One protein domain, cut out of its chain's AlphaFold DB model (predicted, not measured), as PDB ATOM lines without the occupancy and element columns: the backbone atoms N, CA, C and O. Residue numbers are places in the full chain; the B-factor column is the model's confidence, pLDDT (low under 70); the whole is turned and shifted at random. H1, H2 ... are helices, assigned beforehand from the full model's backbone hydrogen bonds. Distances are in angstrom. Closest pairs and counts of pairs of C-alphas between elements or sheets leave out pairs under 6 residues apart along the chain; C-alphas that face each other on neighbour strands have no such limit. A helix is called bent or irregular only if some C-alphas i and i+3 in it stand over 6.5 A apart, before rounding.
ATOM      1  N   ARG A 154     -14.151   3.191 -29.280       89.62
ATOM      2  CA  ARG A 154     -13.116   4.174 -29.648       89.62
ATOM      3  C   ARG A 154     -11.699   3.604 -29.555       89.62
ATOM      4  O   ARG A 154     -10.849   3.981 -30.360       89.62
ATOM      5  N   PHE A 155     -11.443   2.706 -28.605       87.88
ATOM      6  CA  PHE A 155     -10.119   2.128 -28.373       87.88
ATOM      7  C   PHE A 155      -9.717   1.096 -29.436       87.88
ATOM      8  O   PHE A 155      -8.578   1.121 -29.906       87.88
ATOM      9  N   ILE A 156     -10.647   0.230 -29.859       84.06
ATOM     10  CA  ILE A 156     -10.365  -0.865 -30.807       84.06
ATOM     11  C   ILE A 156      -9.719  -0.364 -32.115       84.06
ATOM     12  O   ILE A 156      -8.635  -0.847 -32.444       84.06
ATOM     13  N   PRO A 157     -10.266   0.647 -32.827       87.44
ATOM     14  CA  PRO A 157      -9.666   1.115 -34.078       87.44
ATOM     15  C   PRO A 157      -8.263   1.711 -33.903       87.44
ATOM     16  O   PRO A 157      -7.443   1.654 -34.818       87.44
ATOM     17  N   VAL A 158      -7.970   2.298 -32.736       90.25
ATOM     18  CA  VAL A 158      -6.636   2.835 -32.427       90.25
ATOM     19  C   VAL A 158      -5.639   1.698 -32.209       90.25
ATOM     20  O   VAL A 158      -4.511   1.779 -32.696       90.25
ATOM     21  N   CYS A 159      -6.062   0.627 -31.531       85.62
ATOM     22  CA  CYS A 159      -5.264  -0.590 -31.404       85.62
ATOM     23  C   CYS A 159      -4.971  -1.188 -32.781       85.62
ATOM     24  O   CYS A 159      -3.806  -1.374 -33.118       85.62
ATOM     25  N   ASP A 160      -5.999  -1.419 -33.601       82.50
ATOM     26  CA  ASP A 160      -5.841  -1.989 -34.945       82.50
ATOM     27  C   ASP A 160      -4.841  -1.175 -35.785       82.50
ATOM     28  O   ASP A 160      -3.881  -1.726 -36.324       82.50
ATOM     29  N   ALA A 161      -4.983   0.154 -35.795       87.75
ATOM     30  CA  ALA A 161      -4.094   1.035 -36.545       87.75
ATOM     31  C   ALA A 161      -2.623   0.948 -36.102       87.75
ATOM     32  O   ALA A 161      -1.730   1.053 -36.946       87.75
ATOM     33  N   ALA A 162      -2.355   0.779 -34.804       88.69
ATOM     34  CA  ALA A 162      -0.997   0.623 -34.286       88.69
ATOM     35  C   ALA A 162      -0.399  -0.749 -34.634       88.69
ATOM     36  O   ALA A 162       0.792  -0.844 -34.933       88.69
ATOM     37  N   PHE A 163      -1.215  -1.805 -34.625       83.81
ATOM     38  CA  PHE A 163      -0.789  -3.156 -34.994       83.81
ATOM     39  C   PHE A 163      -0.474  -3.273 -36.487       83.81
ATOM     40  O   PHE A 163       0.546  -3.865 -36.843       83.81
ATOM     41  N   ASP A 164      -1.303  -2.682 -37.346       83.56
ATOM     42  CA  ASP A 164      -1.072  -2.665 -38.793       83.56
ATOM     43  C   ASP A 164       0.221  -1.910 -39.127       83.56
ATOM     44  O   ASP A 164       1.092  -2.426 -39.827       83.56
ATOM     45  N   ALA A 165       0.421  -0.734 -38.526       87.88
ATOM     46  CA  ALA A 165       1.642   0.040 -38.736       87.88
ATOM     47  C   ALA A 165       2.895  -0.654 -38.189       87.88
ATOM     48  O   ALA A 165       3.968  -0.563 -38.782       87.88
ATOM     49  N   ASN A 166       2.769  -1.394 -37.083       86.00
ATOM     50  CA  ASN A 166       3.850  -2.234 -36.578       86.00
ATOM     51  C   ASN A 166       4.248  -3.316 -37.592       86.00
ATOM     52  O   ASN A 166       5.439  -3.561 -37.798       86.00
ATOM     53  N   ALA A 167       3.271  -3.960 -38.231       79.44
ATOM     54  CA  ALA A 167       3.526  -4.986 -39.234       79.44
ATOM     55  C   ALA A 167       4.186  -4.410 -40.494       79.44
ATOM     56  O   ALA A 167       5.179  -4.964 -40.977       79.44
ATOM     57  N   ASP A 168       3.693  -3.270 -40.980       83.44
ATOM     58  CA  ASP A 168       4.282  -2.557 -42.116       83.44
ATOM     59  C   ASP A 168       5.721  -2.124 -41.822       83.44
ATOM     60  O   ASP A 168       6.623  -2.303 -42.652       83.44
ATOM     61  N   PHE A 169       5.967  -1.627 -40.608       86.44
ATOM     62  CA  PHE A 169       7.301  -1.251 -40.170       86.44
ATOM     63  C   PHE A 169       8.238  -2.458 -40.119       86.44
ATOM     64  O   PHE A 169       9.301  -2.440 -40.743       86.44
ATOM     65  N   MET A 170       7.823  -3.549 -39.475       80.81
ATOM     66  CA  MET A 170       8.586  -4.800 -39.432       80.81
ATOM     67  C   MET A 170       8.912  -5.338 -40.826       80.81
ATOM     68  O   MET A 170      10.025  -5.805 -41.077       80.81
ATOM     69  N   LEU A 171       7.969  -5.242 -41.763       78.62
ATOM     70  CA  LEU A 171       8.166  -5.698 -43.133       78.62
ATOM     71  C   LEU A 171       9.203  -4.837 -43.859       78.62
ATOM     72  O   LEU A 171      10.063  -5.367 -44.569       78.62
ATOM     73  N   ALA A 172       9.165  -3.520 -43.658       81.75
ATOM     74  CA  ALA A 172      10.171  -2.609 -44.186       81.75
ATOM     75  C   ALA A 172      11.567  -2.915 -43.619       81.75
ATOM     76  O   ALA A 172      12.533  -3.003 -44.385       81.75
ATOM     77  N   LEU A 173      11.659  -3.168 -42.310       78.56
ATOM     78  CA  LEU A 173      12.893  -3.565 -41.630       78.56
ATOM     79  C   LEU A 173      13.461  -4.875 -42.183       78.56
ATOM     80  O   LEU A 173      14.638  -4.938 -42.546       78.56
ATOM     81  N   ALA A 174      12.626  -5.905 -42.309       73.25
ATOM     82  CA  ALA A 174      13.039  -7.206 -42.817       73.25
ATOM     83  C   ALA A 174      13.527  -7.113 -44.273       73.25
ATOM     84  O   ALA A 174      14.587  -7.637 -44.612       73.25
ATOM     85  N   ARG A 175      12.817  -6.366 -45.128       73.31
ATOM     86  CA  ARG A 175      13.234  -6.115 -46.518       73.31
ATOM     87  C   ARG A 175      14.550  -5.349 -46.597       73.31
ATOM     88  O   ARG A 175      15.384  -5.669 -47.442       73.31
ATOM     89  N   LEU A 176      14.749  -4.350 -45.738       78.44
ATOM     90  CA  LEU A 176      15.999  -3.599 -45.686       78.44
ATOM     91  C   LEU A 176      17.167  -4.498 -45.263       78.44
ATOM     92  O   LEU A 176      18.196  -4.508 -45.940       78.44
ATOM     93  N   ALA A 177      16.993  -5.291 -44.204       74.00
ATOM     94  CA  ALA A 177      17.994  -6.254 -43.756       74.00
ATOM     95  C   ALA A 177      18.335  -7.266 -44.863       74.00
ATOM     96  O   ALA A 177      19.514  -7.519 -45.115       74.00
ATOM     97  N   SER A 178      17.332  -7.771 -45.591       69.94
ATOM     98  CA  SER A 178      17.546  -8.668 -46.732       69.94
ATOM     99  C   SER A 178      18.361  -8.017 -47.853       69.94
ATOM    100  O   SER A 178      19.295  -8.632 -48.367       69.94
ATOM    101  N   ARG A 179      18.061  -6.756 -48.204       73.94
ATOM    102  CA  ARG A 179      18.835  -6.002 -49.207       73.94
ATOM    103  C   ARG A 179      20.284  -5.806 -48.770       73.94
ATOM    104  O   ARG A 179      21.194  -6.016 -49.565       73.94
ATOM    105  N   MET A 180      20.502  -5.434 -47.511       71.38
ATOM    106  CA  MET A 180      21.844  -5.198 -46.970       71.38
ATOM    107  C   MET A 180      22.658  -6.487 -46.811       71.38
ATOM    108  O   MET A 180      23.878  -6.454 -46.937       71.38
ATOM    109  N   GLY A 181      21.994  -7.616 -46.559       67.19
ATOM    110  CA  GLY A 181      22.619  -8.935 -46.481       67.19
ATOM    111  C   GLY A 181      22.834  -9.626 -47.833       67.19
ATOM    112  O   GLY A 181      23.392 -10.717 -47.856       67.19
ATOM    113  N   GLY A 182      22.400  -9.025 -48.948       59.75
ATOM    114  CA  GLY A 182      22.559  -9.604 -50.288       59.75
ATOM    115  C   GLY A 182      21.690 -10.839 -50.553       59.75
ATOM    116  O   GLY A 182      22.031 -11.666 -51.399       59.75
ATOM    117  N   PHE A 183      20.575 -10.995 -49.835       58.19
ATOM    118  CA  PHE A 183      19.667 -12.123 -50.029       58.19
ATOM    119  C   PHE A 183      18.872 -11.966 -51.337       58.19
ATOM    120  O   PHE A 183      18.386 -10.879 -51.650       58.19
ATOM    121  N   ARG A 184      18.726 -13.058 -52.106       42.59
ATOM    122  CA  ARG A 184      18.050 -13.053 -53.422       42.59
ATOM    123  C   ARG A 184      16.546 -12.780 -53.349       42.59
ATOM    124  O   ARG A 184      15.986 -12.267 -54.312       42.59
ATOM    125  N   GLU A 185      15.906 -13.104 -52.231       42.94
ATOM    126  CA  GLU A 185      14.472 -12.905 -52.033       42.94
ATOM    127  C   GLU A 185      14.218 -12.036 -50.805       42.94
ATOM    128  O   GLU A 185      14.757 -12.277 -49.723       42.94
ATOM    129  N   ALA A 186      13.395 -11.005 -50.987       49.88
ATOM    130  CA  ALA A 186      12.936 -10.154 -49.902       49.88
ATOM    131  C   ALA A 186      11.617 -10.701 -49.322       49.88
ATOM    132  O   ALA A 186      10.772 -11.178 -50.089       49.88
ATOM    133  N   PRO A 187      11.387 -10.585 -48.001       51.41
ATOM    134  CA  PRO A 187      10.125 -10.972 -47.379       51.41
ATOM    135  C   PRO A 187       8.945 -10.258 -48.046       51.41
ATOM    136  O   PRO A 187       8.928  -9.027 -48.170       51.41
ATOM    137  N   ARG A 188       7.955 -11.033 -48.505       35.88
ATOM    138  CA  ARG A 188       6.747 -10.489 -49.146       35.88
ATOM    139  C   ARG A 188       5.701 -10.079 -48.121       35.88
ATOM    140  O   ARG A 188       5.156  -8.988 -48.252       35.88
ATOM    141  N   HIS A 189       5.512 -10.906 -47.097       41.88
ATOM    142  CA  HIS A 189       4.566 -10.692 -46.011       41.88
ATOM    143  C   HIS A 189       5.196 -11.083 -44.682       41.88
ATOM    144  O   HIS A 189       6.013 -12.002 -44.615       41.88
ATOM    145  N   ILE A 190       4.767 -10.389 -43.639       43.19
ATOM    146  CA  ILE A 190       4.931 -10.808 -42.261       43.19
ATOM    147  C   ILE A 190       3.535 -11.196 -41.776       43.19
ATOM    148  O   ILE A 190       2.590 -10.425 -41.930       43.19
ATOM    149  N   TRP A 191       3.375 -12.422 -41.281       35.47
ATOM    150  CA  TRP A 191       2.078 -12.897 -40.807       35.47
ATOM    151  C   TRP A 191       1.776 -12.268 -39.447       35.47
ATOM    152  O   TRP A 191       2.438 -12.581 -38.462       35.47
ATOM    153  N   HIS A 192       0.747 -11.426 -39.378       39.38
ATOM    154  CA  HIS A 192       0.138 -10.991 -38.123       39.38
ATOM    155  C   HIS A 192      -1.383 -11.101 -38.230       39.38
ATOM    156  O   HIS A 192      -1.949 -11.175 -39.322       39.38
ATOM    157  N   THR A 193      -2.054 -11.131 -37.087       34.28
ATOM    158  CA  THR A 193      -3.511 -11.092 -37.030       34.28
ATOM    159  C   THR A 193      -3.989  -9.788 -36.426       34.28
ATOM    160  O   THR A 193      -3.509  -9.387 -35.371       34.28
ATOM    161  N   THR A 194      -4.953  -9.155 -37.093       36.62
ATOM    162  CA  THR A 194      -5.612  -7.922 -36.652       36.62
ATOM    163  C   THR A 194      -6.428  -8.138 -35.364       36.62
ATOM    164  O   THR A 194      -7.126  -9.162 -35.280       36.62
ATOM    165  N   PRO A 195      -6.375  -7.200 -34.395       42.19
ATOM    166  CA  PRO A 195      -7.185  -7.200 -33.168       42.19
ATOM    167  C   PRO A 195      -8.713  -7.121 -33.357       42.19
ATOM    168  O   PRO A 195      -9.436  -7.324 -32.385       42.19
ATOM    169  N   MET A 196      -9.222  -6.898 -34.578       40.38
ATOM    170  CA  MET A 196     -10.655  -6.809 -34.946       40.38
ATOM    171  C   MET A 196     -11.594  -7.958 -34.502       40.38
ATOM    172  O   MET A 196     -12.792  -7.921 -34.778       40.38
ATOM    173  N   LEU A 197     -11.107  -8.981 -33.809       36.00
ATOM    174  CA  LEU A 197     -11.934  -9.946 -33.092       36.00
ATOM    175  C   LEU A 197     -11.404  -9.975 -31.665       36.00
ATOM    176  O   LEU A 197     -10.214 -10.243 -31.486       36.00
ATOM    177  N   ARG A 198     -12.267  -9.665 -30.683       37.19
ATOM    178  CA  ARG A 198     -11.962  -9.777 -29.248       37.19
ATOM    179  C   ARG A 198     -11.114 -11.028 -29.042       37.19
ATOM    180  O   ARG A 198     -11.540 -12.120 -29.394       37.19
ATOM    181  N   GLN A 199      -9.878 -10.810 -28.603       39.03
ATOM    182  CA  GLN A 199      -8.895 -11.851 -28.347       39.03
ATOM    183  C   GLN A 199      -8.729 -12.874 -29.479       39.03
ATOM    184  O   GLN A 199      -9.023 -14.062 -29.358       39.03
ATOM    185  N   LYS A 200      -8.066 -12.457 -30.557       38.59
ATOM    186  CA  LYS A 200      -7.215 -13.408 -31.272       38.59
ATOM    187  C   LYS A 200      -6.067 -13.815 -30.352       38.59
ATOM    188  O   LYS A 200      -4.963 -13.284 -30.430       38.59
ATOM    189  N   ALA A 201      -6.315 -14.830 -29.534       36.81
ATOM    190  CA  ALA A 201      -5.306 -15.771 -29.076       36.81
ATOM    191  C   ALA A 201      -4.780 -16.550 -30.296       36.81
ATOM    192  O   ALA A 201      -4.923 -17.761 -30.423       36.81
ATOM    193  N   VAL A 202      -4.210 -15.827 -31.257       35.50
ATOM    194  CA  VAL A 202      -3.503 -16.414 -32.377       35.50
ATOM    195  C   VAL A 202      -2.067 -16.520 -31.935       35.50
ATOM    196  O   VAL A 202      -1.421 -15.533 -31.585       35.50
ATOM    197  N   LEU A 203      -1.583 -17.759 -31.922       35.62
ATOM    198  CA  LEU A 203      -0.183 -18.044 -31.706       35.62
ATOM    199  C   LEU A 203       0.627 -17.302 -32.765       35.62
ATOM    200  O   LEU A 203       0.661 -17.675 -33.938       35.62
ATOM    201  N   TYR A 204       1.273 -16.234 -32.326       43.59
ATOM    202  CA  TYR A 204       2.202 -15.490 -33.140       43.59
ATOM    203  C   TYR A 204       3.541 -16.233 -33.119       43.59
ATOM    204  O   TYR A 204       4.318 -16.156 -32.166       43.59
ATOM    205  N   GLU A 205       3.773 -17.025 -34.166       43.03
ATOM    206  CA  GLU A 205       5.065 -17.648 -34.458       43.03
ATOM    207  C   GLU A 205       5.878 -16.811 -35.455       43.03
ATOM    208  O   GLU A 205       6.541 -17.354 -36.335       43.03
ATOM    209  N   GLU A 206       5.946 -15.487 -35.291       50.41
ATOM    210  CA  GLU A 206       7.278 -14.922 -35.491       50.41
ATOM    211  C   GLU A 206       8.109 -15.433 -34.329       50.41
ATOM    212  O   GLU A 206       7.878 -15.077 -33.172       50.41
ATOM    213  N   SER A 207       9.023 -16.364 -34.610       54.91
ATOM    214  CA  SER A 207       9.881 -16.870 -33.548       54.91
ATOM    215  C   SER A 207      10.542 -15.663 -32.877       54.91
ATOM    216  O   SER A 207      11.111 -14.813 -33.559       54.91
ATOM    217  N   ALA A 208      10.459 -15.555 -31.550       60.03
ATOM    218  CA  ALA A 208      11.170 -14.513 -30.807       60.03
ATOM    219  C   ALA A 208      12.653 -14.444 -31.230       60.03
ATOM    220  O   ALA A 208      13.249 -13.376 -31.246       60.03
ATOM    221  N   ALA A 209      13.213 -15.581 -31.665       63.69
ATOM    222  CA  ALA A 209      14.523 -15.697 -32.293       63.69
ATOM    223  C   ALA A 209      14.658 -14.938 -33.631       63.69
ATOM    224  O   ALA A 209      15.677 -14.288 -33.846       63.69
ATOM    225  N   PHE A 210      13.659 -14.991 -34.518       65.12
ATOM    226  CA  PHE A 210      13.622 -14.203 -35.754       65.12
ATOM    227  C   PHE A 210      13.575 -12.705 -35.453       65.12
ATOM    228  O   PHE A 210      14.422 -11.973 -35.959       65.12
ATOM    229  N   HIS A 211      12.647 -12.260 -34.597       67.31
ATOM    230  CA  HIS A 211      12.544 -10.843 -34.222       67.31
ATOM    231  C   HIS A 211      13.836 -10.359 -33.550       67.31
ATOM    232  O   HIS A 211      14.455  -9.411 -34.026       67.31
ATOM    233  N   ALA A 212      14.337 -11.080 -32.542       68.31
ATOM    234  CA  ALA A 212      15.595 -10.747 -31.875       68.31
ATOM    235  C   ALA A 212      16.792 -10.737 -32.843       68.31
ATOM    236  O   ALA A 212      17.640  -9.846 -32.775       68.31
ATOM    237  N   GLY A 213      16.858 -11.699 -33.768       70.19
ATOM    238  CA  GLY A 213      17.895 -11.767 -34.796       70.19
ATOM    239  C   GLY A 213      17.838 -10.589 -35.770       70.19
ATOM    240  O   GLY A 213      18.878  -9.997 -36.082       70.19
ATOM    241  N   LEU A 214      16.636 -10.205 -36.206       70.88
ATOM    242  CA  LEU A 214      16.404  -9.047 -37.066       70.88
ATOM    243  C   LEU A 214      16.805  -7.750 -36.352       70.88
ATOM    244  O   LEU A 214      17.624  -6.995 -36.879       70.88
ATOM    245  N   MET A 215      16.312  -7.532 -35.132       73.56
ATOM    246  CA  MET A 215      16.601  -6.327 -34.349       73.56
ATOM    247  C   MET A 215      18.087  -6.203 -34.010       73.56
ATOM    248  O   MET A 215      18.666  -5.131 -34.170       73.56
ATOM    249  N   SER A 216      18.741  -7.302 -33.625       77.25
ATOM    250  CA  SER A 216      20.189  -7.328 -33.381       77.25
ATOM    251  C   SER A 216      20.991  -6.977 -34.639       77.25
ATOM    252  O   SER A 216      21.919  -6.161 -34.602       77.25
ATOM    253  N   THR A 217      20.591  -7.532 -35.787       73.00
ATOM    254  CA  THR A 217      21.214  -7.228 -37.080       73.00
ATOM    255  C   THR A 217      21.081  -5.746 -37.416       73.00
ATOM    256  O   THR A 217      22.079  -5.105 -37.748       73.00
ATOM    257  N   LEU A 218      19.884  -5.180 -37.279       71.06
ATOM    258  CA  LEU A 218      19.608  -3.778 -37.585       71.06
ATOM    259  C   LEU A 218      20.317  -2.816 -36.627       71.06
ATOM    260  O   LEU A 218      20.936  -1.857 -37.085       71.06
ATOM    261  N   ALA A 219      20.319  -3.102 -35.323       71.88
ATOM    262  CA  ALA A 219      21.028  -2.304 -34.323       71.88
ATOM    263  C   ALA A 219      22.539  -2.246 -34.602       71.88
ATOM    264  O   ALA A 219      23.169  -1.194 -34.479       71.88
ATOM    265  N   ARG A 220      23.138  -3.361 -35.046       72.00
ATOM    266  CA  ARG A 220      24.541  -3.386 -35.484       72.00
ATOM    267  C   ARG A 220      24.760  -2.536 -36.738       72.00
ATOM    268  O   ARG A 220      25.754  -1.817 -36.818       72.00
ATOM    269  N   LEU A 221      23.844  -2.598 -37.703       69.06
ATOM    270  CA  LEU A 221      23.931  -1.830 -38.947       69.06
ATOM    271  C   LEU A 221      23.718  -0.317 -38.729       69.06
ATOM    272  O   LEU A 221      24.311   0.487 -39.452       69.06
ATOM    273  N   LEU A 222      22.950   0.090 -37.713       65.19
ATOM    274  CA  LEU A 222      22.796   1.496 -37.310       65.19
ATOM    275  C   LEU A 222      24.064   2.093 -36.687       65.19
ATOM    276  O   LEU A 222      24.276   3.299 -36.791       65.19
ATOM    277  N   LYS A 223      24.924   1.267 -36.082       67.88
ATOM    278  CA  LYS A 223      26.220   1.692 -35.519       67.88
ATOM    279  C   LYS A 223      27.338   1.786 -36.564       67.88
ATOM    280  O   LYS A 223      28.429   2.261 -36.260       67.88
ATOM    281  N   ALA A 224      27.090   1.331 -37.790       66.69
ATOM    282  CA  ALA A 224      28.050   1.388 -38.887       66.69
ATOM    283  C   ALA A 224      27.869   2.658 -39.742       66.69
ATOM    284  O   ALA A 224      26.873   3.376 -39.637       66.69
ATOM    285  N   ARG A 225      28.796   2.902 -40.685       61.72
ATOM    286  CA  ARG A 225      28.699   3.987 -41.692       61.72
ATOM    287  C   ARG A 225      27.435   3.911 -42.578       61.72
ATOM    288  O   ARG A 225      27.205   4.791 -43.399       61.72
ATOM    289  N   THR A 226      26.607   2.881 -42.408       72.69
ATOM    290  CA  THR A 226      25.332   2.643 -43.094       72.69
ATOM    291  C   THR A 226      24.119   3.315 -42.444       72.69
ATOM    292  O   THR A 226      23.037   3.246 -43.026       72.69
ATOM    293  N   ARG A 227      24.258   4.004 -41.298       79.62
ATOM    294  CA  ARG A 227      23.133   4.684 -40.616       79.62
ATOM    295  C   ARG A 227      22.317   5.575 -41.552       79.62
ATOM    296  O   ARG A 227      21.106   5.420 -41.637       79.62
ATOM    297  N   GLY A 228      22.975   6.448 -42.319       81.50
ATOM    298  CA  GLY A 228      22.289   7.354 -43.250       81.50
ATOM    299  C   GLY A 228      21.565   6.647 -44.406       81.50
ATOM    300  O   GLY A 228      20.637   7.208 -44.985       81.50
ATOM    301  N   TYR A 229      21.965   5.418 -44.752       81.38
ATOM    302  CA  TYR A 229      21.233   4.585 -45.709       81.38
ATOM    303  C   TYR A 229      20.004   3.952 -45.056       81.38
ATOM    304  O   TYR A 229      18.924   4.002 -45.638       81.38
ATOM    305  N   ILE A 230      20.158   3.409 -43.845       79.88
ATOM    306  CA  ILE A 230      19.061   2.803 -43.083       79.88
ATOM    307  C   ILE A 230      17.980   3.841 -42.838       79.88
ATOM    308  O   ILE A 230      16.884   3.669 -43.352       79.88
ATOM    309  N   VAL A 231      18.318   4.955 -42.177       85.44
ATOM    310  CA  VAL A 231      17.368   6.025 -41.842       85.44
ATOM    311  C   VAL A 231      16.563   6.421 -43.074       85.44
ATOM    312  O   VAL A 231      15.350   6.290 -43.068       85.44
ATOM    313  N   ARG A 232      17.218   6.751 -44.191       88.12
ATOM    314  CA  ARG A 232      16.534   7.141 -45.436       88.12
ATOM    315  C   ARG A 232      15.534   6.104 -45.964       88.12
ATOM    316  O   ARG A 232      14.545   6.489 -46.566       88.12
ATOM    317  N   ASN A 233      15.806   4.812 -45.792       86.00
ATOM    318  CA  ASN A 233      14.972   3.739 -46.340       86.00
ATOM    319  C   ASN A 233      13.789   3.348 -45.445       86.00
ATOM    320  O   ASN A 233      12.903   2.652 -45.932       86.00
ATOM    321  N   ILE A 234      13.811   3.711 -44.160       89.88
ATOM    322  CA  ILE A 234      12.771   3.326 -43.188       89.88
ATOM    323  C   ILE A 234      12.180   4.519 -42.432       89.88
ATOM    324  O   ILE A 234      11.335   4.317 -41.569       89.88
ATOM    325  N   HIS A 235      12.606   5.750 -42.735       92.69
ATOM    326  CA  HIS A 235      12.174   6.964 -42.039       92.69
ATOM    327  C   HIS A 235      10.653   7.135 -42.068       92.69
ATOM    328  O   HIS A 235      10.046   7.393 -41.034       92.69
ATOM    329  N   GLU A 236      10.027   6.973 -43.236       94.12
ATOM    330  CA  GLU A 236       8.575   7.127 -43.388       94.12
ATOM    331  C   GLU A 236       7.807   6.079 -42.575       94.12
ATOM    332  O   GLU A 236       6.878   6.425 -41.853       94.12
ATOM    333  N   GLN A 237       8.230   4.811 -42.627       93.81
ATOM    334  CA  GLN A 237       7.585   3.729 -41.878       93.81
ATOM    335  C   GLN A 237       7.829   3.851 -40.370       93.81
ATOM    336  O   GLN A 237       6.926   3.578 -39.588       93.81
ATOM    337  N   ALA A 238       9.020   4.298 -39.957       93.81
ATOM    338  CA  ALA A 238       9.315   4.589 -38.557       93.81
ATOM    339  C   ALA A 238       8.430   5.729 -38.033       93.81
ATOM    340  O   ALA A 238       7.907   5.630 -36.928       93.81
ATOM    341  N   TYR A 239       8.233   6.783 -38.831       95.75
ATOM    342  CA  TYR A 239       7.373   7.911 -38.476       95.75
ATOM    343  C   TYR A 239       5.894   7.512 -38.379       95.75
ATOM    344  O   TYR A 239       5.241   7.847 -37.390       95.75
ATOM    345  N   ASP A 240       5.365   6.776 -39.364       95.69
ATOM    346  CA  ASP A 240       3.969   6.314 -39.345       95.69
ATOM    347  C   ASP A 240       3.701   5.371 -38.162       95.69
ATOM    348  O   ASP A 240       2.736   5.570 -37.418       95.69
ATOM    349  N   PHE A 241       4.599   4.408 -37.919       94.62
ATOM    350  CA  PHE A 241       4.500   3.522 -36.763       94.62
ATOM    351  C   PHE A 241       4.580   4.290 -35.442       94.62
ATOM    352  O   PHE A 241       3.710   4.104 -34.595       94.62
ATOM    353  N   LEU A 242       5.563   5.183 -35.272       94.69
ATOM    354  CA  LEU A 242       5.710   5.969 -34.045       94.69
ATOM    355  C   LEU A 242       4.454   6.802 -33.762       94.69
ATOM    356  O   LEU A 242       3.927   6.752 -32.656       94.69
ATOM    357  N   SER A 243       3.927   7.503 -34.768       95.12
ATOM    358  CA  SER A 243       2.720   8.329 -34.640       95.12
ATOM    359  C   SER A 243       1.498   7.520 -34.180       95.12
ATOM    360  O   SER A 243       0.776   7.913 -33.258       95.12
ATOM    361  N   ARG A 244       1.271   6.348 -34.785       94.88
ATOM    362  CA  ARG A 244       0.128   5.484 -34.448       94.88
ATOM    363  C   ARG A 244       0.312   4.773 -33.116       94.88
ATOM    364  O   ARG A 244      -0.655   4.642 -32.368       94.88
ATOM    365  N   TYR A 245       1.533   4.348 -32.807       92.94
ATOM    366  CA  TYR A 245       1.835   3.693 -31.545       92.94
ATOM    367  C   TYR A 245       1.728   4.661 -30.366       92.94
ATOM    368  O   TYR A 245       1.102   4.320 -29.372       92.94
ATOM    369  N   GLU A 246       2.217   5.898 -30.487       93.88
ATOM    370  CA  GLU A 246       2.048   6.919 -29.443       93.88
ATOM    371  C   GLU A 246       0.572   7.273 -29.212       93.88
ATOM    372  O   GLU A 246       0.141   7.396 -28.065       93.88
ATOM    373  N   ARG A 247      -0.242   7.340 -30.277       94.12
ATOM    374  CA  ARG A 247      -1.701   7.490 -30.146       94.12
ATOM    375  C   ARG A 247      -2.345   6.303 -29.423       94.12
ATOM    376  O   ARG A 247      -3.260   6.498 -28.624       94.12
ATOM    377  N   PHE A 248      -1.880   5.085 -29.698       92.38
ATOM    378  CA  PHE A 248      -2.295   3.891 -28.963       92.38
ATOM    379  C   PHE A 248      -1.901   3.967 -27.487       92.38
ATOM    380  O   PHE A 248      -2.747   3.700 -26.643       92.38
ATOM    381  N   LEU A 249      -0.673   4.378 -27.164       91.19
ATOM    382  CA  LEU A 249      -0.217   4.524 -25.781       91.19
ATOM    383  C   LEU A 249      -1.018   5.595 -25.025       91.19
ATOM    384  O   LEU A 249      -1.387   5.366 -23.875       91.19
ATOM    385  N   ASP A 250      -1.340   6.723 -25.669       91.56
ATOM    386  CA  ASP A 250      -2.193   7.768 -25.085       91.56
ATOM    387  C   ASP A 250      -3.583   7.209 -24.733       91.56
ATOM    388  O   ASP A 250      -4.023   7.310 -23.587       91.56
ATOM    389  N   MET A 251      -4.247   6.545 -25.688       91.31
ATOM    390  CA  MET A 251      -5.578   5.970 -25.465       91.31
ATOM    391  C   MET A 251      -5.545   4.803 -24.465       91.31
ATOM    392  O   MET A 251      -6.442   4.666 -23.639       91.31
ATOM    393  N   LYS A 252      -4.493   3.977 -24.493       89.94
ATOM    394  CA  LYS A 252      -4.289   2.897 -23.522       89.94
ATOM    395  C   LYS A 252      -4.161   3.456 -22.108       89.94
ATOM    396  O   LYS A 252      -4.756   2.905 -21.193       89.94
ATOM    397  N   THR A 319       1.828 -12.630 -25.224       74.88
ATOM    398  CA  THR A 319       2.426 -11.309 -24.964       74.88
ATOM    399  C   THR A 319       3.537 -10.928 -25.943       74.88
ATOM    400  O   THR A 319       4.040  -9.804 -25.896       74.88
ATOM    401  N   GLN A 320       3.952 -11.837 -26.833       74.50
ATOM    402  CA  GLN A 320       5.100 -11.622 -27.720       74.50
ATOM    403  C   GLN A 320       4.896 -10.440 -28.674       74.50
ATOM    404  O   GLN A 320       5.822  -9.656 -28.858       74.50
ATOM    405  N   MET A 321       3.698 -10.282 -29.245       74.75
ATOM    406  CA  MET A 321       3.411  -9.175 -30.164       74.75
ATOM    407  C   MET A 321       3.612  -7.820 -29.483       74.75
ATOM    408  O   MET A 321       4.307  -6.957 -30.012       74.75
ATOM    409  N   PHE A 322       3.084  -7.652 -28.272       76.44
ATOM    410  CA  PHE A 322       3.237  -6.403 -27.534       76.44
ATOM    411  C   PHE A 322       4.704  -6.107 -27.199       76.44
ATOM    412  O   PHE A 322       5.153  -4.971 -27.338       76.44
ATOM    413  N   ARG A 323       5.479  -7.134 -26.821       76.25
ATOM    414  CA  ARG A 323       6.930  -7.000 -26.600       76.25
ATOM    415  C   ARG A 323       7.660  -6.573 -27.877       76.25
ATOM    416  O   ARG A 323       8.548  -5.725 -27.812       76.25
ATOM    417  N   ASN A 324       7.262  -7.111 -29.029       77.69
ATOM    418  CA  ASN A 324       7.811  -6.709 -30.322       77.69
ATOM    419  C   ASN A 324       7.466  -5.254 -30.649       77.69
ATOM    420  O   ASN A 324       8.356  -4.516 -31.051       77.69
ATOM    421  N   MET A 325       6.219  -4.824 -30.430       82.69
ATOM    422  CA  MET A 325       5.810  -3.429 -30.636       82.69
ATOM    423  C   MET A 325       6.636  -2.468 -29.777       82.69
ATOM    424  O   MET A 325       7.145  -1.478 -30.296       82.69
ATOM    425  N   GLN A 326       6.856  -2.792 -28.500       83.62
ATOM    426  CA  GLN A 326       7.686  -1.967 -27.620       83.62
ATOM    427  C   GLN A 326       9.147  -1.908 -28.094       83.62
ATOM    428  O   GLN A 326       9.751  -0.836 -28.142       83.62
ATOM    429  N   ALA A 327       9.724  -3.042 -28.501       83.06
ATOM    430  CA  ALA A 327      11.076  -3.077 -29.059       83.06
ATOM    431  C   ALA A 327      11.182  -2.277 -30.371       83.06
ATOM    432  O   ALA A 327      12.164  -1.568 -30.601       83.06
ATOM    433  N   ASN A 328      10.155  -2.355 -31.215       86.81
ATOM    434  CA  ASN A 328      10.069  -1.600 -32.454       86.81
ATOM    435  C   ASN A 328       9.920  -0.102 -32.180       86.81
ATOM    436  O   ASN A 328      10.477   0.696 -32.926       86.81
ATOM    437  N   TYR A 329       9.227   0.291 -31.107       90.75
ATOM    438  CA  TYR A 329       9.081   1.692 -30.712       90.75
ATOM    439  C   TYR A 329      10.427   2.301 -30.328       90.75
ATOM    440  O   TYR A 329      10.809   3.338 -30.867       90.75
ATOM    441  N   VAL A 330      11.202   1.598 -29.498       88.75
ATOM    442  CA  VAL A 330      12.575   1.999 -29.148       88.75
ATOM    443  C   VAL A 330      13.450   2.140 -30.398       88.75
ATOM    444  O   VAL A 330      14.225   3.088 -30.518       88.75
ATOM    445  N   PHE A 331      13.314   1.226 -31.357       87.38
ATOM    446  CA  PHE A 331      14.072   1.297 -32.604       87.38
ATOM    447  C   PHE A 331      13.616   2.447 -33.515       87.38
ATOM    448  O   PHE A 331      14.454   3.130 -34.097       87.38
ATOM    449  N   ALA A 332      12.310   2.699 -33.625       91.69
ATOM    450  CA  ALA A 332      11.766   3.816 -34.394       91.69
ATOM    451  C   ALA A 332      12.237   5.170 -33.836       91.69
ATOM    452  O   ALA A 332      12.627   6.043 -34.610       91.69
ATOM    453  N   LEU A 333      12.289   5.311 -32.507       91.94
ATOM    454  CA  LEU A 333      12.863   6.473 -31.825       91.94
ATOM    455  C   LEU A 333      14.336   6.702 -32.214       91.94
ATOM    456  O   LEU A 333      14.694   7.812 -32.607       91.94
ATOM    457  N   ASP A 334      15.174   5.655 -32.203       89.44
ATOM    458  CA  ASP A 334      16.582   5.760 -32.636       89.44
ATOM    459  C   ASP A 334      16.698   6.149 -34.118       89.44
ATOM    460  O   ASP A 334      17.493   7.018 -34.476       89.44
ATOM    461  N   VAL A 335      15.879   5.560 -34.995       88.12
ATOM    462  CA  VAL A 335      15.865   5.886 -36.432       88.12
ATOM    463  C   VAL A 335      15.545   7.359 -36.676       88.12
ATOM    464  O   VAL A 335      16.185   7.986 -37.523       88.12
ATOM    465  N   LEU A 336      14.581   7.904 -35.936       90.88
ATOM    466  CA  LEU A 336      14.132   9.290 -36.065       90.88
ATOM    467  C   LEU A 336      14.995  10.278 -35.264       90.88
ATOM    468  O   LEU A 336      14.893  11.482 -35.480       90.88
ATOM    469  N   GLY A 337      15.859   9.790 -34.369       88.75
ATOM    470  CA  GLY A 337      16.671  10.633 -33.491       88.75
ATOM    471  C   GLY A 337      15.835  11.388 -32.455       88.75
ATOM    472  O   GLY A 337      16.160  12.528 -32.131       88.75
ATOM    473  N   VAL A 338      14.751  10.774 -31.977       90.38
ATOM    474  CA  VAL A 338      13.819  11.355 -31.002       90.38
ATOM    475  C   VAL A 338      13.933  10.597 -29.681       90.38
ATOM    476  O   VAL A 338      14.071   9.376 -29.670       90.38
ATOM    477  N   GLU A 339      13.875  11.312 -28.561       89.38
ATOM    478  CA  GLU A 339      13.875  10.698 -27.231       89.38
ATOM    479  C   GLU A 339      12.482  10.185 -26.845       89.38
ATOM    480  O   GLU A 339      11.457  10.781 -27.188       89.38
ATOM    481  N   MET A 340      12.440   9.076 -26.101       86.81
ATOM    482  CA  MET A 340      11.190   8.553 -25.556       86.81
ATOM    483  C   MET A 340      10.597   9.560 -24.571       86.81
ATOM    484  O   MET A 340      11.260   9.972 -23.620       86.81
ATOM    485  N   ARG A 341       9.324   9.920 -24.755       85.44
ATOM    486  CA  ARG A 341       8.628  10.776 -23.787       85.44
ATOM    487  C   ARG A 341       8.448  10.024 -22.472       85.44
ATOM    488  O   ARG A 341       7.993   8.882 -22.475       85.44
ATOM    489  N   GLU A 342       8.707  10.694 -21.352       81.81
ATOM    490  CA  GLU A 342       8.611  10.107 -20.008       81.81
ATOM    491  C   GLU A 342       7.255   9.430 -19.754       81.81
ATOM    492  O   GLU A 342       7.208   8.317 -19.231       81.81
ATOM    493  N   ARG A 343       6.157  10.031 -20.236       79.44
ATOM    494  CA  ARG A 343       4.796   9.478 -20.122       79.44
ATOM    495  C   ARG A 343       4.618   8.078 -20.728       79.44
ATOM    496  O   ARG A 343       3.674   7.389 -20.370       79.44
ATOM    497  N   TYR A 344       5.499   7.654 -21.635       80.19
ATOM    498  CA  TYR A 344       5.445   6.348 -22.300       80.19
ATOM    499  C   TYR A 344       6.402   5.312 -21.725       80.19
ATOM    500  O   TYR A 344       6.291   4.137 -22.070       80.19
ATOM    501  N   SER A 345       7.298   5.724 -20.826       68.25
ATOM    502  CA  SER A 345       8.294   4.838 -20.217       68.25
ATOM    503  C   SER A 345       7.663   3.631 -19.512       68.25
ATOM    504  O   SER A 345       8.215   2.539 -19.587       68.25
TER     505      SER A 345
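AT A GLANCE: This is residues 154 to 252 and 319 to 345 of the 354 residues of an uncharacterized protein of Candidatus Methanoperedenaceae archaeon (UniProt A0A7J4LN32). Two long helices, H1 and H3, lie side by side and run opposite ways, and two shorter helices, H2 and H4, cross the pair on one side: H4 packs across both of them, and H2 packs across H1 toward its last residues. A long link, residues 181 to 207, runs from the end of H1 back along one long side of the domain, then turns near residue 199 to reach H2. The printed part has 126 residues with four named helices, H1, H2, H3 and H4 in chain order, and no named strand; the class is all helix, and the helix packing is mostly crossed. The whole is compact, with a radius of gyration of the C-alphas of 14.5 A and spans of 43 by 32 by 21 A.

HOW THE PARTS SIT: H1, residues 154 to 180, touches H3, residues 227 to 252, at a shallow tilt of 16 degrees, opposite ways; their closest C-alphas, those of Ala 165 and Phe 241, are 4.9 A apart. With residues 173 to 177 alone H1 touches H2, residues 208 to 222, at a steep tilt of 63 degrees; the closest C-alphas, those of Ala 177 and Leu 218, are 6.8 A apart. H2 and H3 touch only at the corner by their tight link, and only just, with 3 pairs of C-alphas within 8 A; the closest are those of Leu 221 and Arg 227, 6.8 A apart. H4, residues 320 to 336, touches H3 with its residues 329 to 336 alone, at a steep tilt of 53 degrees, the closest C-alphas being those of Ala 238 and Ala 332 at 4.9 A. H4 touches H1 with residues 325 to 328 alone, at a steep tilt of 66 degrees; the C-alphas of Asn 166 and Met 325 are closest, at 6.4 A. H2 and H4 are close but not clearly touching, at a shallow tilt of 6 degrees, the same way; their closest C-alphas, those of His 211 and Asn 324, are 7.4 A apart. Each O i to N i+4 pair is within hydrogen-bond range in H2 and H4, against 22 of 23 in H1 and 19 of 22 in H3.

IN THESE COORDINATES: H1 begins at C-alpha 154, (-13.116, 4.174, -29.648), and is 40.1 A long. H2 measures 20.8 A. H3 is 32.4 A long and irregular, with a kink of 61 degrees near residue 234, where C-alphas 233 and 236 are 7.8 A apart. H4 is 24.3 A long and ends at C-alpha 336, (14.132, 9.290, -36.065).

THE WHOLE: The two C-alphas farthest apart are those of Arg 198 and Arg 225, at 44.7 A. Residues 253 to 318 are not printed, and C-alphas 252 and 319 are 15.8 A apart across this cut. The link from H1 to H2 is long, with 27 residues. Mean pLDDT of the printed part is 73.8; it is under 70 in 39 residues, among them 181 to 212.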